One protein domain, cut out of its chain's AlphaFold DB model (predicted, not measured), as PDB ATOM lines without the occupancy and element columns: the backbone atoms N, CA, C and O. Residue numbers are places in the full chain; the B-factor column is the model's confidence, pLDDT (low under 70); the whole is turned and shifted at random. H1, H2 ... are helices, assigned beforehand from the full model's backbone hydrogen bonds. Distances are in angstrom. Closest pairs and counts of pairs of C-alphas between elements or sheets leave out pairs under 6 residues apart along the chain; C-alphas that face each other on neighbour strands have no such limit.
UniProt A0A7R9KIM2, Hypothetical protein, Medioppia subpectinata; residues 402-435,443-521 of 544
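What this domain is: This is residues 402 to 435 and 443 to 521 of the 544 residues of the protein "Hypothetical protein" of Medioppia subpectinata (UniProt A0A7R9KIM2). A small body of nearly aligned helices has one long helix, H5, packed along one side with its first part, while residues 509 to 521 of H5 stick out beyond the body as a straight arm. H3 and H4 make the middle of the body, between H5 on one side and the hairpin of H1 and H2 on the other. The printed part has 113 residues with five named helices, H1 to H5 in order along the chain, and no named strand; the class is all helix. It is only just compact, close to loose, with a radius of gyration of the C-alphas of 15.9 A. The spans are 62 by 26 by 20 A, with the arm making much of the length; the body without it spans 41 by 26 by 20 A.

Where its parts are: H5, residues 490 to 521, is the longest helix, 46.5 A from C-alpha 490 at (169.869, 229.706, 198.705) to C-alpha 521 at (192.034, 258.796, 227.418). H4 holds residues 472 to 486 and is 20.8 A long. H3 holds residues 451 to 463, over 18.4 A. H2 holds residues 418 to 431, over 20.1 A. H1, residues 402 to 409, measures 10.1 A and begins at C-alpha 402 at (157.130, 242.045, 191.429).

How they stand to each other: H3, H4 and H5 form an up-and-down bundle, each helix running against the one before it. Residues 490 to 494 of H5 touch residues 480 to 484 of H4 at a shallow tilt of 24 degrees, in a hairpin; the closest C-alphas, of Phe 484 and Pro 490, are 5.1 A apart. Residues 497 to 504 of H5 touch residues 457 to 461 of H3, the same way at 26 degrees, with C-alphas 461 and 501 closest at 5.9 A. H3 and H4 are a hairpin too, at 20 degrees, with C-alphas 463 and 472 closest at 6.7 A. H2 touches H4 with 19 pairs of C-alphas within 8 A, the same way at 25 degrees; Ser 422 and Met 475 have the closest C-alphas, 4.5 A apart. Residues 420 to 424 of H2 touch H1 in a hairpin at 19 degrees, closest at C-alphas 409 and 421, 6.0 A. H1 and H3 only just touch, with 3 pairs of C-alphas within 8 A, the closest those of Ile 406 and Leu 452 at 6.2 A. H5 is apart from H1 and H2. In H1, H2, H3, H4 and H5 every O i to N i+4 pair is within hydrogen-bond range.

The domain as a whole: The C-alphas farthest apart, of Pro 435 and Val 521, are 62.8 A from each other. Residues 436 to 442 are not printed, and C-alphas 435 and 443 are 10.9 A apart across this cut, in the link from H2 to H3. Of the links that are printed whole, none is long. Mean pLDDT of the printed part is 83.2, and it is under 70 at residues 434 to 435, 443 to 444 and 511 to 521.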
ATOM      1  N   LEU A 402     155.935 242.429 190.681       88.56
ATOM      2  CA  LEU A 402     157.130 242.045 191.429       88.56
ATOM      3  C   LEU A 402     158.112 243.221 191.535       88.56
ATOM      4  O   LEU A 402     158.591 243.532 192.625       88.56
ATOM      5  N   ASN A 403     158.363 243.919 190.426       89.31
ATOM      6  CA  ASN A 403     159.215 245.108 190.426       89.31
ATOM      7  C   ASN A 403     158.627 246.235 191.288       89.31
ATOM      8  O   ASN A 403     159.374 246.916 191.993       89.31
ATOM      9  N   ALA A 404     157.302 246.414 191.280       90.50
ATOM     10  CA  ALA A 404     156.629 247.377 192.149       90.50
ATOM     11  C   ALA A 404     156.801 247.024 193.638       90.50
ATOM     12  O   ALA A 404     157.122 247.904 194.433       90.50
ATOM     13  N   ILE A 405     156.674 245.746 194.015       92.44
ATOM     14  CA  ILE A 405     156.931 245.276 195.386       92.44
ATOM     15  C   ILE A 405     158.378 245.544 195.800       92.44
ATOM     16  O   ILE A 405     158.617 246.044 196.898       92.44
ATOM     17  N   ILE A 406     159.346 245.235 194.934       91.25
ATOM     18  CA  ILE A 406     160.766 245.451 195.234       91.25
ATOM     19  C   ILE A 406     161.049 246.946 195.406       91.25
ATOM     20  O   ILE A 406     161.688 247.342 196.377       91.25
ATOM     21  N   THR A 407     160.526 247.781 194.509       91.62
ATOM     22  CA  THR A 407     160.764 249.231 194.532       91.62
ATOM     23  C   THR A 407     160.122 249.896 195.750       91.62
ATOM     24  O   THR A 407     160.764 250.695 196.427       91.62
ATOM     25  N   GLU A 408     158.868 249.564 196.056       91.06
ATOM     26  CA  GLU A 408     158.099 250.231 197.114       91.06
ATOM     27  C   GLU A 408     158.322 249.602 198.497       91.06
ATOM     28  O   GLU A 408     158.503 250.316 199.482       91.06
ATOM     29  N   GLY A 409     158.328 248.268 198.577       88.88
ATOM     30  CA  GLY A 409     158.427 247.511 199.828       88.88
ATOM     31  C   GLY A 409     159.862 247.245 200.280       88.88
ATOM     32  O   GLY A 409     160.125 247.240 201.478       88.88
ATOM     33  N   LEU A 410     160.802 247.072 199.342       90.44
ATOM     34  CA  LEU A 410     162.219 246.771 199.626       90.44
ATOM     35  C   LEU A 410     163.182 247.894 199.186       90.44
ATOM     36  O   LEU A 410     164.408 247.761 199.286       90.44
ATOM     37  N   GLY A 411     162.645 249.009 198.687       88.81
ATOM     38  CA  GLY A 411     163.404 250.199 198.315       88.81
ATOM     39  C   GLY A 411     163.727 251.092 199.512       88.81
ATOM     40  O   GLY A 411     164.061 250.624 200.600       88.81
ATOM     41  N   GLU A 412     163.642 252.410 199.323       87.00
ATOM     42  CA  GLU A 412     163.993 253.378 200.369       87.00
ATOM     43  C   GLU A 412     163.104 253.254 201.616       87.00
ATOM     44  O   GLU A 412     163.592 253.377 202.740       87.00
ATOM     45  N   ARG A 413     161.811 252.970 201.426       88.44
ATOM     46  CA  ARG A 413     160.848 252.806 202.523       88.44
ATOM     47  C   ARG A 413     161.150 251.567 203.358       88.44
ATOM     48  O   ARG A 413     161.235 251.676 204.574       88.44
ATOM     49  N   GLY A 414     161.391 250.428 202.707       84.31
ATOM     50  CA  GLY A 414     161.749 249.181 203.387       84.31
ATOM     51  C   GLY A 414     163.016 249.302 204.233       84.31
ATOM     52  O   GLY A 414     163.076 248.778 205.336       84.31
ATOM     53  N   ARG A 415     164.006 250.086 203.785       85.75
ATOM     54  CA  ARG A 415     165.231 250.345 204.567       85.75
ATOM     55  C   ARG A 415     164.988 251.091 205.884       85.75
ATOM     56  O   ARG A 415     165.867 251.069 206.736       85.75
ATOM     57  N   LYS A 416     163.855 251.784 206.025       85.69
ATOM     58  CA  LYS A 416     163.479 252.539 207.233       85.69
ATOM     59  C   LYS A 416     162.439 251.802 208.083       85.69
ATOM     60  O   LYS A 416     162.168 252.233 209.196       85.69
ATOM     61  N   ASP A 417     161.827 250.744 207.552       88.38
ATOM     62  CA  ASP A 417     160.647 250.104 208.126       88.38
ATOM     63  C   ASP A 417     160.741 248.574 208.038       88.38
ATOM     64  O   ASP A 417     160.301 247.950 207.066       88.38
ATOM     65  N   SER A 418     161.274 247.962 209.097       89.88
ATOM     66  CA  SER A 418     161.441 246.508 209.205       89.88
ATOM     67  C   SER A 418     160.112 245.748 209.150       89.88
ATOM     68  O   SER A 418     160.048 244.632 208.626       89.88
ATOM     69  N   ARG A 419     159.011 246.356 209.620       91.75
ATOM     70  CA  ARG A 419     157.673 245.745 209.559       91.75
ATOM     71  C   ARG A 419     157.170 245.667 208.123       91.75
ATOM     72  O   ARG A 419     156.658 244.627 207.720       91.75
ATOM     73  N   LEU A 420     157.347 246.730 207.337       93.00
ATOM     74  CA  LEU A 420     156.979 246.731 205.917       93.00
ATOM     75  C   LEU A 420     157.737 245.651 205.139       93.00
ATOM     76  O   LEU A 420     157.136 244.945 204.328       93.00
ATOM     77  N   VAL A 421     159.036 245.498 205.404       93.56
ATOM     78  CA  VAL A 421     159.862 244.454 204.777       93.56
ATOM     79  C   VAL A 421     159.371 243.067 205.167       93.56
ATOM     80  O   VAL A 421     159.235 242.205 204.300       93.56
ATOM     81  N   SER A 422     159.060 242.859 206.448       92.88
ATOM     82  CA  SER A 422     158.509 241.600 206.942       92.88
ATOM     83  C   SER A 422     157.206 241.225 206.224       92.88
ATOM     84  O   SER A 422     157.120 240.140 205.649       92.88
ATOM     85  N   GLU A 423     156.220 242.128 206.175       94.00
ATOM     86  CA  GLU A 423     154.945 241.873 205.481       94.00
ATOM     87  C   GLU A 423     155.137 241.660 203.975       94.00
ATOM     88  O   GLU A 423     154.514 240.783 203.374       94.00
ATOM     89  N   THR A 424     156.065 242.401 203.366       94.75
ATOM     90  CA  THR A 424     156.442 242.220 201.961       94.75
ATOM     91  C   THR A 424     157.019 240.825 201.709       94.75
ATOM     92  O   THR A 424     156.641 240.156 200.746       94.75
ATOM     93  N   CYS A 425     157.898 240.346 202.590       94.31
ATOM     94  CA  CYS A 425     158.474 239.006 202.498       94.31
ATOM     95  C   CYS A 425     157.412 237.917 202.696       94.31
ATOM     96  O   CYS A 425     157.397 236.937 201.953       94.31
ATOM     97  N   ILE A 426     156.484 238.102 203.639       92.75
ATOM     98  CA  ILE A 426     155.353 237.186 203.841       92.75
ATOM     99  C   ILE A 426     154.483 237.123 202.578       92.75
ATOM    100  O   ILE A 426     154.140 236.028 202.131       92.75
ATOM    101  N   ALA A 427     154.157 238.268 201.972       93.81
ATOM    102  CA  ALA A 427     153.375 238.327 200.738       93.81
ATOM    103  C   ALA A 427     154.076 237.607 199.571       93.81
ATOM    104  O   ALA A 427     153.448 236.806 198.876       93.81
ATOM    105  N   LEU A 428     155.388 237.813 199.403       92.19
ATOM    106  CA  LEU A 428     156.197 237.080 198.419       92.19
ATOM    107  C   LEU A 428     156.187 235.570 198.699       92.19
ATOM    108  O   LEU A 428     155.923 234.772 197.800       92.19
ATOM    109  N   GLY A 429     156.409 235.159 199.948       89.75
ATOM    110  CA  GLY A 429     156.376 233.749 200.336       89.75
ATOM    111  C   GLY A 429     155.027 233.082 200.045       89.75
ATOM    112  O   GLY A 429     154.983 231.932 199.602       89.75
ATOM    113  N   LYS A 430     153.915 233.805 200.215       89.38
ATOM    114  CA  LYS A 430     152.570 233.315 199.875       89.38
ATOM    115  C   LYS A 430     152.375 233.152 198.369       89.38
ATOM    116  O   LYS A 430     151.999 232.065 197.932       89.38
ATOM    117  N   ALA A 431     152.720 234.161 197.572       87.19
ATOM    118  CA  ALA A 431     152.573 234.104 196.118       87.19
ATOM    119  C   ALA A 431     153.416 233.006 195.465       87.19
ATOM    120  O   ALA A 431     152.989 232.373 194.502       87.19
ATOM    121  N   TYR A 432     154.621 232.754 195.972       83.62
ATOM    122  CA  TYR A 432     155.521 231.727 195.441       83.62
ATOM    123  C   TYR A 432     155.393 230.387 196.173       83.62
ATOM    124  O   TYR A 432     156.253 229.514 196.038       83.62
ATOM    125  N   ARG A 433     154.336 230.192 196.975       76.31
ATOM    126  CA  ARG A 433     154.084 228.908 197.632       76.31
ATOM    127  C   ARG A 433     153.724 227.866 196.575       76.31
ATOM    128  O   ARG A 433     152.832 228.073 195.756       76.31
ATOM    129  N   LEU A 434     154.436 226.743 196.593       62.06
ATOM    130  CA  LEU A 434     154.164 225.622 195.700       62.06
ATOM    131  C   LEU A 434     152.833 224.958 196.106       62.06
ATOM    132  O   LEU A 434     152.620 224.724 197.305       62.06
ATOM    133  N   PRO A 435     151.933 224.645 195.156       57.00
ATOM    134  CA  PRO A 435     150.772 223.821 195.455       57.00
ATOM    135  C   PRO A 435     151.234 222.432 195.923       57.00
ATOM    136  O   PRO A 435     152.221 221.892 195.435       57.00
ATOM    137  N   PHE A 443     159.490 225.035 189.389       54.81
ATOM    138  CA  PHE A 443     160.224 225.841 190.359       54.81
ATOM    139  C   PHE A 443     160.548 227.224 189.772       54.81
ATOM    140  O   PHE A 443     161.564 227.388 189.097       54.81
ATOM    141  N   TYR A 444     159.692 228.221 190.010       64.62
ATOM    142  CA  TYR A 444     159.994 229.597 189.647       64.62
ATOM    143  C   TYR A 444     160.996 230.098 190.676       64.62
ATOM    144  O   TYR A 444     160.644 230.676 191.704       64.62
ATOM    145  N   ARG A 445     162.257 229.752 190.433       77.19
ATOM    146  CA  ARG A 445     163.392 230.217 191.206       77.19
ATOM    147  C   ARG A 445     164.042 231.363 190.455       77.19
ATOM    148  O   ARG A 445     164.272 231.291 189.250       77.19
ATOM    149  N   LEU A 446     164.303 232.432 191.185       80.75
ATOM    150  CA  LEU A 446     164.978 233.610 190.689       80.75
ATOM    151  C   LEU A 446     166.493 233.344 190.624       80.75
ATOM    152  O   LEU A 446     167.043 232.699 191.530       80.75
ATOM    153  N   PRO A 447     167.180 233.863 189.590       81.88
ATOM    154  CA  PRO A 447     168.635 233.833 189.516       81.88
ATOM    155  C   PRO A 447     169.271 234.531 190.720       81.88
ATOM    156  O   PRO A 447     168.687 235.452 191.296       81.88
ATOM    157  N   LYS A 448     170.509 234.153 191.059       75.19
ATOM    158  CA  LYS A 448     171.250 234.759 192.181       75.19
ATOM    159  C   LYS A 448     171.398 236.281 192.057       75.19
ATOM    160  O   LYS A 448     171.356 236.971 193.069       75.19
ATOM    161  N   ASP A 449     171.521 236.786 190.830       78.94
ATOM    162  CA  ASP A 449     171.773 238.203 190.535       78.94
ATOM    163  C   ASP A 449     170.494 239.057 190.476       78.94
ATOM    164  O   ASP A 449     170.523 240.211 190.047       78.94
ATOM    165  N   HIS A 450     169.345 238.501 190.867       87.00
ATOM    166  CA  HIS A 450     168.089 239.238 190.851       87.00
ATOM    167  C   HIS A 450     168.101 240.391 191.870       87.00
ATOM    168  O   HIS A 450     168.504 240.213 193.021       87.00
ATOM    169  N   GLU A 451     167.580 241.559 191.475       88.12
ATOM    170  CA  GLU A 451     167.575 242.782 192.300       88.12
ATOM    171  C   GLU A 451     166.949 242.563 193.683       88.12
ATOM    172  O   GLU A 451     167.440 243.102 194.673       88.12
ATOM    173  N   LEU A 452     165.930 241.699 193.769       89.12
ATOM    174  CA  LEU A 452     165.317 241.253 195.026       89.12
ATOM    175  C   LEU A 452     166.370 240.892 196.087       89.12
ATOM    176  O   LEU A 452     166.344 241.440 197.186       89.12
ATOM    177  N   PHE A 453     167.315 240.004 195.764       90.69
ATOM    178  CA  PHE A 453     168.308 239.533 196.730       90.69
ATOM    179  C   PHE A 453     169.303 240.634 197.103       90.69
ATOM    180  O   PHE A 453     169.693 240.735 198.263       90.69
ATOM    181  N   THR A 454     169.642 241.523 196.170       90.62
ATOM    182  CA  THR A 454     170.483 242.700 196.441       90.62
ATOM    183  C   THR A 454     169.814 243.671 197.419       90.62
ATOM    184  O   THR A 454     170.468 244.196 198.329       90.62
ATOM    185  N   HIS A 455     168.505 243.893 197.273       90.56
ATOM    186  CA  HIS A 455     167.723 244.712 198.197       90.56
ATOM    187  C   HIS A 455     167.632 244.067 199.585       90.56
ATOM    188  O   HIS A 455     167.951 244.726 200.574       90.56
ATOM    189  N   LEU A 456     167.295 242.774 199.654       91.31
ATOM    190  CA  LEU A 456     167.228 242.013 200.908       91.31
ATOM    191  C   LEU A 456     168.572 242.013 201.652       91.31
ATOM    192  O   LEU A 456     168.613 242.290 202.849       91.31
ATOM    193  N   ARG A 457     169.675 241.799 200.927       90.38
ATOM    194  CA  ARG A 457     171.048 241.905 201.441       90.38
ATOM    195  C   ARG A 457     171.310 243.267 202.075       90.38
ATOM    196  O   ARG A 457     171.795 243.354 203.196       90.38
ATOM    197  N   THR A 458     170.983 244.340 201.356       90.06
ATOM    198  CA  THR A 458     171.221 245.713 201.826       90.06
ATOM    199  C   THR A 458     170.401 246.026 203.076       90.06
ATOM    200  O   THR A 458     170.911 246.655 203.998       90.06
ATOM    201  N   ILE A 459     169.144 245.575 203.124       90.19
ATOM    202  CA  ILE A 459     168.263 245.775 204.280       90.19
ATOM    203  C   ILE A 459     168.796 245.029 205.506       90.19
ATOM    204  O   ILE A 459     168.924 245.640 206.564       90.19
ATOM    205  N   LEU A 460     169.168 243.750 205.361       88.62
ATOM    206  CA  LEU A 460     169.742 242.957 206.454       88.62
ATOM    207  C   LEU A 460     170.991 243.616 207.044       88.62
ATOM    208  O   LEU A 460     171.110 243.717 208.264       88.62
ATOM    209  N   LEU A 461     171.893 244.096 206.180       87.88
ATOM    210  CA  LEU A 461     173.119 244.767 206.603       87.88
ATOM    211  C   LEU A 461     172.842 246.111 207.276       87.88
ATOM    212  O   LEU A 461     173.489 246.423 208.269       87.88
ATOM    213  N   ASN A 462     171.916 246.919 206.762       85.62
ATOM    214  CA  ASN A 462     171.584 248.217 207.359       85.62
ATOM    215  C   ASN A 462     170.856 248.071 208.699       85.62
ATOM    216  O   ASN A 462     171.084 248.869 209.598       85.62
ATOM    217  N   GLY A 463     170.016 247.047 208.860       81.50
ATOM    218  CA  GLY A 463     169.330 246.814 210.132       81.50
ATOM    219  C   GLY A 463     170.280 246.457 211.282       81.50
ATOM    220  O   GLY A 463     169.955 246.738 212.428       81.50
ATOM    221  N   LEU A 464     171.494 245.961 210.990       82.31
ATOM    222  CA  LEU A 464     172.540 245.764 212.007       82.31
ATOM    223  C   LEU A 464     173.012 247.069 212.663       82.31
ATOM    224  O   LEU A 464     173.582 247.015 213.746       82.31
ATOM    225  N   ASP A 465     172.788 248.227 212.035       79.31
ATOM    226  CA  ASP A 465     173.137 249.521 212.633       79.31
ATOM    227  C   ASP A 465     172.126 249.936 213.721       79.31
ATOM    228  O   ASP A 465     172.436 250.772 214.563       79.31
ATOM    229  N   ASN A 466     170.927 249.335 213.726       76.56
ATOM    230  CA  ASN A 466     169.825 249.642 214.639       76.56
ATOM    231  C   ASN A 466     169.303 248.364 215.318       76.56
ATOM    232  O   ASN A 466     168.134 248.002 215.182       76.56
ATOM    233  N   LEU A 467     170.160 247.697 216.095       71.50
ATOM    234  CA  LEU A 467     169.814 246.472 216.837       71.50
ATOM    235  C   LEU A 467     168.722 246.670 217.907       71.50
ATOM    236  O   LEU A 467     168.207 245.698 218.446       71.50
ATOM    237  N   SER A 468     168.352 247.915 218.216       74.19
ATOM    238  CA  SER A 468     167.248 248.248 219.124       74.19
ATOM    239  C   SER A 468     165.857 248.106 218.491       74.19
ATOM    240  O   SER A 468     164.856 248.341 219.168       74.19
ATOM    241  N   ASP A 469     165.758 247.803 217.193       80.75
ATOM    242  CA  ASP A 469     164.472 247.574 216.533       80.75
ATOM    243  C   ASP A 469     163.916 246.180 216.871       80.75
ATOM    244  O   ASP A 469     164.390 245.160 216.371       80.75
ATOM    245  N   ASN A 470     162.840 246.150 217.663       84.06
ATOM    246  CA  ASN A 470     162.129 244.930 218.063       84.06
ATOM    247  C   ASN A 470     161.621 244.078 216.880       84.06
ATOM    248  O   ASN A 470     161.262 242.916 217.070       84.06
ATOM    249  N   TYR A 471     161.544 244.637 215.668       85.88
ATOM    250  CA  TYR A 471     161.062 243.935 214.475       85.88
ATOM    251  C   TYR A 471     162.181 243.390 213.580       85.88
ATOM    252  O   TYR A 471     161.879 242.725 212.584       85.88
ATOM    253  N   TYR A 472     163.453 243.628 213.919       88.06
ATOM    254  CA  TYR A 472     164.591 243.155 213.129       88.06
ATOM    255  C   TYR A 472     164.635 241.625 213.027       88.06
ATOM    256  O   TYR A 472     164.847 241.087 211.938       88.06
ATOM    257  N   ASP A 473     164.366 240.916 214.125       87.81
ATOM    258  CA  ASP A 473     164.373 239.449 214.155       87.81
ATOM    259  C   ASP A 473     163.273 238.861 213.263       87.81
ATOM    260  O   ASP A 473     163.532 237.987 212.433       87.81
ATOM    261  N   MET A 474     162.049 239.391 213.380       89.00
ATOM    262  CA  MET A 474     160.908 238.982 212.552       89.00
ATOM    263  C   MET A 474     161.176 239.246 211.068       89.00
ATOM    264  O   MET A 474     160.899 238.396 210.219       89.00
ATOM    265  N   MET A 475     161.726 240.420 210.751       92.06
ATOM    266  CA  MET A 475     162.129 240.762 209.394       92.06
ATOM    267  C   MET A 475     163.162 239.759 208.878       92.06
ATOM    268  O   MET A 475     162.961 239.173 207.818       92.06
ATOM    269  N   SER A 476     164.234 239.526 209.633       91.31
ATOM    270  CA  SER A 476     165.339 238.654 209.232       91.31
ATOM    271  C   SER A 476     164.877 237.218 208.983       91.31
ATOM    272  O   SER A 476     165.187 236.655 207.935       91.31
ATOM    273  N   ASP A 477     164.061 236.653 209.876       92.12
ATOM    274  CA  ASP A 477     163.473 235.318 209.711       92.12
ATOM    275  C   ASP A 477     162.651 235.213 208.411       92.12
ATOM    276  O   ASP A 477     162.820 234.282 207.617       92.12
ATOM    277  N   ASN A 478     161.816 236.215 208.121       92.75
ATOM    278  CA  ASN A 478     161.022 236.239 206.892       92.75
ATOM    279  C   ASN A 478     161.873 236.432 205.628       92.75
ATOM    280  O   ASN A 478     161.579 235.813 204.603       92.75
ATOM    281  N   ILE A 479     162.952 237.218 205.694       92.75
ATOM    282  CA  ILE A 479     163.900 237.371 204.584       92.75
ATOM    283  C   ILE A 479     164.571 236.032 204.265       92.75
ATOM    284  O   ILE A 479     164.596 235.622 203.103       92.75
ATOM    285  N   ILE A 480     165.073 235.320 205.278       92.38
ATOM    286  CA  ILE A 480     165.715 234.015 205.081       92.38
ATOM    287  C   ILE A 480     164.722 233.017 204.473       92.38
ATOM    288  O   ILE A 480     165.053 232.359 203.485       92.38
ATOM    289  N   LYS A 481     163.480 232.951 204.969       91.00
ATOM    290  CA  LYS A 481     162.437 232.091 204.377       91.00
ATOM    291  C   LYS A 481     162.222 232.378 202.891       91.00
ATOM    292  O   LYS A 481     162.174 231.442 202.094       91.00
ATOM    293  N   VAL A 482     162.143 233.654 202.506       91.12
ATOM    294  CA  VAL A 482     161.998 234.061 201.098       91.12
ATOM    295  C   VAL A 482     163.211 233.646 200.271       91.12
ATOM    296  O   VAL A 482     163.034 233.134 199.168       91.12
ATOM    297  N   ILE A 483     164.433 233.795 200.786       90.62
ATOM    298  CA  ILE A 483     165.649 233.356 200.082       90.62
ATOM    299  C   ILE A 483     165.597 231.853 199.811       90.62
ATOM    300  O   ILE A 483     165.779 231.432 198.670       90.62
ATOM    301  N   PHE A 484     165.290 231.042 200.825       89.06
ATOM    302  CA  PHE A 484     165.202 229.586 200.675       89.06
ATOM    303  C   PHE A 484     164.073 229.135 199.750       89.06
ATOM    304  O   PHE A 484     164.178 228.084 199.115       89.06
ATOM    305  N   GLN A 485     163.009 229.926 199.649       86.88
ATOM    306  CA  GLN A 485     161.871 229.605 198.804       86.88
ATOM    307  C   GLN A 485     162.061 230.042 197.344       86.88
ATOM    308  O   GLN A 485     161.685 229.298 196.439       86.88
ATOM    309  N   LEU A 486     162.629 231.230 197.103       86.75
ATOM    310  CA  LEU A 486     162.687 231.847 195.774       86.75
ATOM    311  C   LEU A 486     164.053 231.727 195.090       86.75
ATOM    312  O   LEU A 486     164.103 231.865 193.873       86.75
ATOM    313  N   ALA A 487     165.166 231.513 195.794       87.00
ATOM    314  CA  ALA A 487     166.483 231.495 195.154       87.00
ATOM    315  C   ALA A 487     166.809 230.148 194.493       87.00
ATOM    316  O   ALA A 487     166.509 229.082 195.030       87.00
ATOM    317  N   GLU A 488     167.517 230.183 193.359       84.19
ATOM    318  CA  GLU A 488     168.072 228.976 192.729       84.19
ATOM    319  C   GLU A 488     169.072 228.255 193.648       84.19
ATOM    320  O   GLU A 488     168.989 227.038 193.833       84.19
ATOM    321  N   HIS A 489     169.954 229.031 194.286       84.69
ATOM    322  CA  HIS A 489     170.988 228.555 195.206       84.69
ATOM    323  C   HIS A 489     170.951 229.336 196.532       84.69
ATOM    324  O   HIS A 489     171.761 230.252 196.731       84.69
ATOM    325  N   PRO A 490     170.030 228.988 197.444       88.25
ATOM    326  CA  PRO A 490     169.869 229.706 198.705       88.25
ATOM    327  C   PRO A 490     171.087 229.580 199.625       88.25
ATOM    328  O   PRO A 490     171.426 230.547 200.301       88.25
ATOM    329  N   ASP A 491     171.796 228.448 199.595       89.50
ATOM    330  CA  ASP A 491     172.975 228.205 200.440       89.50
ATOM    331  C   ASP A 491     174.101 229.200 200.138       89.50
ATOM    332  O   ASP A 491     174.666 229.819 201.033       89.50
ATOM    333  N   SER A 492     174.376 229.410 198.848       89.31
ATOM    334  CA  SER A 492     175.429 230.311 198.372       89.31
ATOM    335  C   SER A 492     175.115 231.779 198.674       89.31
ATOM    336  O   SER A 492     176.032 232.535 198.988       89.31
ATOM    337  N   LEU A 493     173.842 232.184 198.586       88.94
ATOM    338  CA  LEU A 493     173.410 233.534 198.965       88.94
ATOM    339  C   LEU A 493     173.468 233.726 200.482       88.94
ATOM    340  O   LEU A 493     173.986 234.736 200.953       88.94
ATOM    341  N   SER A 494     172.996 232.742 201.247       90.12
ATOM    342  CA  SER A 494     173.003 232.796 202.711       90.12
ATOM    343  C   SER A 494     174.430 232.829 203.263       90.12
ATOM    344  O   SER A 494     174.710 233.618 204.160       90.12
ATOM    345  N   GLU A 495     175.359 232.053 202.691       91.31
ATOM    346  CA  GLU A 495     176.786 232.114 203.038       91.31
ATOM    347  C   GLU A 495     177.349 233.527 202.832       91.31
ATOM    348  O   GLU A 495     178.028 234.062 203.712       91.31
ATOM    349  N   GLN A 496     177.047 234.147 201.687       89.69
ATOM    350  CA  GLN A 496     177.487 235.507 201.395       89.69
ATOM    351  C   GLN A 496     176.910 236.509 202.402       89.69
ATOM    352  O   GLN A 496     177.654 237.332 202.932       89.69
ATOM    353  N   PHE A 497     175.611 236.422 202.692       90.81
ATOM    354  CA  PHE A 497     174.933 237.353 203.594       90.81
ATOM    355  C   PHE A 497     175.498 237.231 205.011       90.81
ATOM    356  O   PHE A 497     175.877 238.237 205.602       90.81
ATOM    357  N   ILE A 498     175.652 236.006 205.524       91.00
ATOM    358  CA  ILE A 498     176.218 235.754 206.856       91.00
ATOM    359  C   ILE A 498     177.654 236.279 206.945       91.00
ATOM    360  O   ILE A 498     178.006 236.932 207.927       91.00
ATOM    361  N   ARG A 499     178.491 236.035 205.925       91.88
ATOM    362  CA  ARG A 499     179.877 236.528 205.906       91.88
ATOM    363  C   ARG A 499     179.929 238.050 205.997       91.88
ATOM    364  O   ARG A 499     180.745 238.590 206.735       91.88
ATOM    365  N   GLU A 500     179.082 238.741 205.253       89.00
ATOM    366  CA  GLU A 500     179.055 240.204 205.238       89.00
ATOM    367  C   GLU A 500     178.454 240.796 206.512       89.00
ATOM    368  O   GLU A 500     178.978 241.783 207.023       89.00
ATOM    369  N   MET A 501     177.408 240.167 207.057       88.44
ATOM    370  CA  MET A 501     176.855 240.525 208.362       88.44
ATOM    371  C   MET A 501     177.917 240.389 209.454       88.44
ATOM    372  O   MET A 501     178.096 241.307 210.250       88.44
ATOM    373  N   LEU A 502     178.679 239.290 209.449       89.19
ATOM    374  CA  LEU A 502     179.780 239.071 210.383       89.19
ATOM    375  C   LEU A 502     180.873 240.136 210.233       89.19
ATOM    376  O   LEU A 502     181.308 240.702 211.230       89.19
ATOM    377  N   LEU A 503     181.302 240.443 209.003       89.75
ATOM    378  CA  LEU A 503     182.301 241.491 208.760       89.75
ATOM    379  C   LEU A 503     181.821 242.858 209.261       89.75
ATOM    380  O   LEU A 503     182.605 243.599 209.855       89.75
ATOM    381  N   LYS A 504     180.539 243.179 209.063       87.31
ATOM    382  CA  LYS A 504     179.954 244.433 209.541       87.31
ATOM    383  C   LYS A 504     179.877 244.479 211.070       87.31
ATOM    384  O   LYS A 504     180.311 245.464 211.658       87.31
ATOM    385  N   LEU A 505     179.429 243.404 211.721       86.88
ATOM    386  CA  LEU A 505     179.409 243.295 213.186       86.88
ATOM    387  C   LEU A 505     180.808 243.422 213.805       86.88
ATOM    388  O   LEU A 505     180.982 244.120 214.802       86.88
ATOM    389  N   ILE A 506     181.821 242.809 213.187       88.31
ATOM    390  CA  ILE A 506     183.220 242.965 213.613       88.31
ATOM    391  C   ILE A 506     183.660 244.430 213.486       88.31
ATOM    392  O   ILE A 506     184.310 244.956 214.382       88.31
ATOM    393  N   SER A 507     183.289 245.121 212.403       86.44
ATOM    394  CA  SER A 507     183.638 246.539 212.251       86.44
ATOM    395  C   SER A 507     182.935 247.451 213.264       86.44
ATOM    396  O   SER A 507     183.547 248.402 213.741       86.44
ATOM    397  N   LEU A 508     181.687 247.138 213.633       81.62
ATOM    398  CA  LEU A 508     180.923 247.888 214.633       81.62
ATOM    399  C   LEU A 508     181.517 247.705 216.037       81.62
ATOM    400  O   LEU A 508     181.795 248.689 216.716       81.62
ATOM    401  N   THR A 509     181.822 246.467 216.423       78.56
ATOM    402  CA  THR A 509     182.465 246.159 217.715       78.56
ATOM    403  C   THR A 509     183.855 246.792 217.841       78.56
ATOM    404  O   THR A 509     184.161 247.403 218.860       78.56
ATOM    405  N   GLN A 510     184.669 246.763 216.781       78.00
ATOM    406  CA  GLN A 510     185.964 247.464 216.764       78.00
ATOM    407  C   GLN A 510     185.815 248.990 216.879       78.00
ATOM    408  O   GLN A 510     186.674 249.652 217.460       78.00
ATOM    409  N   SER A 511     184.740 249.568 216.334       63.41
ATOM    410  CA  SER A 511     184.466 251.001 216.475       63.41
ATOM    411  C   SER A 511     183.964 251.393 217.869       63.41
ATOM    412  O   SER A 511     184.284 252.488 218.323       63.41
ATOM    413  N   GLU A 512     183.255 250.505 218.574       60.34
ATOM    414  CA  GLU A 512     182.853 250.702 219.977       60.34
ATOM    415  C   GLU A 512     184.042 250.597 220.948       60.34
ATOM    416  O   GLU A 512     184.139 251.371 221.902       60.34
ATOM    417  N   GLU A 513     185.006 249.709 220.688       55.78
ATOM    418  CA  GLU A 513     186.243 249.632 221.482       55.78
ATOM    419  C   GLU A 513     187.095 250.911 221.332       55.78
ATOM    420  O   GLU A 513     187.566 251.468 222.324       55.78
ATOM    421  N   LEU A 514     187.203 251.470 220.117       53.28
ATOM    422  CA  LEU A 514     187.939 252.719 219.858       53.28
ATOM    423  C   LEU A 514     187.274 253.974 220.456       53.28
ATOM    424  O   LEU A 514     187.973 254.920 220.827       53.28
ATOM    425  N   THR A 515     185.941 254.027 220.550       49.75
ATOM    426  CA  THR A 515     185.231 255.156 221.186       49.75
ATOM    427  C   THR A 515     185.314 255.097 222.709       49.75
ATOM    428  O   THR A 515     185.438 256.145 223.350       49.75
ATOM    429  N   THR A 516     185.335 253.890 223.278       48.06
ATOM    430  CA  THR A 516     185.538 253.670 224.716       48.06
ATOM    431  C   THR A 516     186.972 254.031 225.125       48.06
ATOM    432  O   THR A 516     187.163 254.748 226.109       48.06
ATOM    433  N   ASP A 517     187.974 253.671 224.313       45.06
ATOM    434  CA  ASP A 517     189.377 254.046 224.538       45.06
ATOM    435  C   ASP A 517     189.637 255.560 224.389       45.06
ATOM    436  O   ASP A 517     190.477 256.125 225.087       45.06
ATOM    437  N   MET A 518     188.898 256.283 223.538       47.47
ATOM    438  CA  MET A 518     189.018 257.751 223.478       47.47
ATOM    439  C   MET A 518     188.339 258.475 224.653       47.47
ATOM    440  O   MET A 518     188.782 259.565 225.038       47.47
ATOM    441  N   GLN A 519     187.287 257.901 225.244       46.53
ATOM    442  CA  GLN A 519     186.652 258.450 226.449       46.53
ATOM    443  C   GLN A 519     187.493 258.201 227.708       46.53
ATOM    444  O   GLN A 519     187.609 259.107 228.535       46.53
ATOM    445  N   THR A 520     188.156 257.046 227.830       47.91
ATOM    446  CA  THR A 520     189.100 256.778 228.932       47.91
ATOM    447  C   THR A 520     190.352 257.655 228.834       47.91
ATOM    448  O   THR A 520     190.757 258.251 229.831       47.91
ATOM    449  N   VAL A 521     190.894 257.878 227.629       51.78
ATOM    450  CA  VAL A 521     192.034 258.796 227.418       51.78
ATOM    451  C   VAL A 521     191.668 260.267 227.690       51.78
ATOM    452  O   VAL A 521     192.512 261.043 228.145       51.78
TER     453      VAL A 521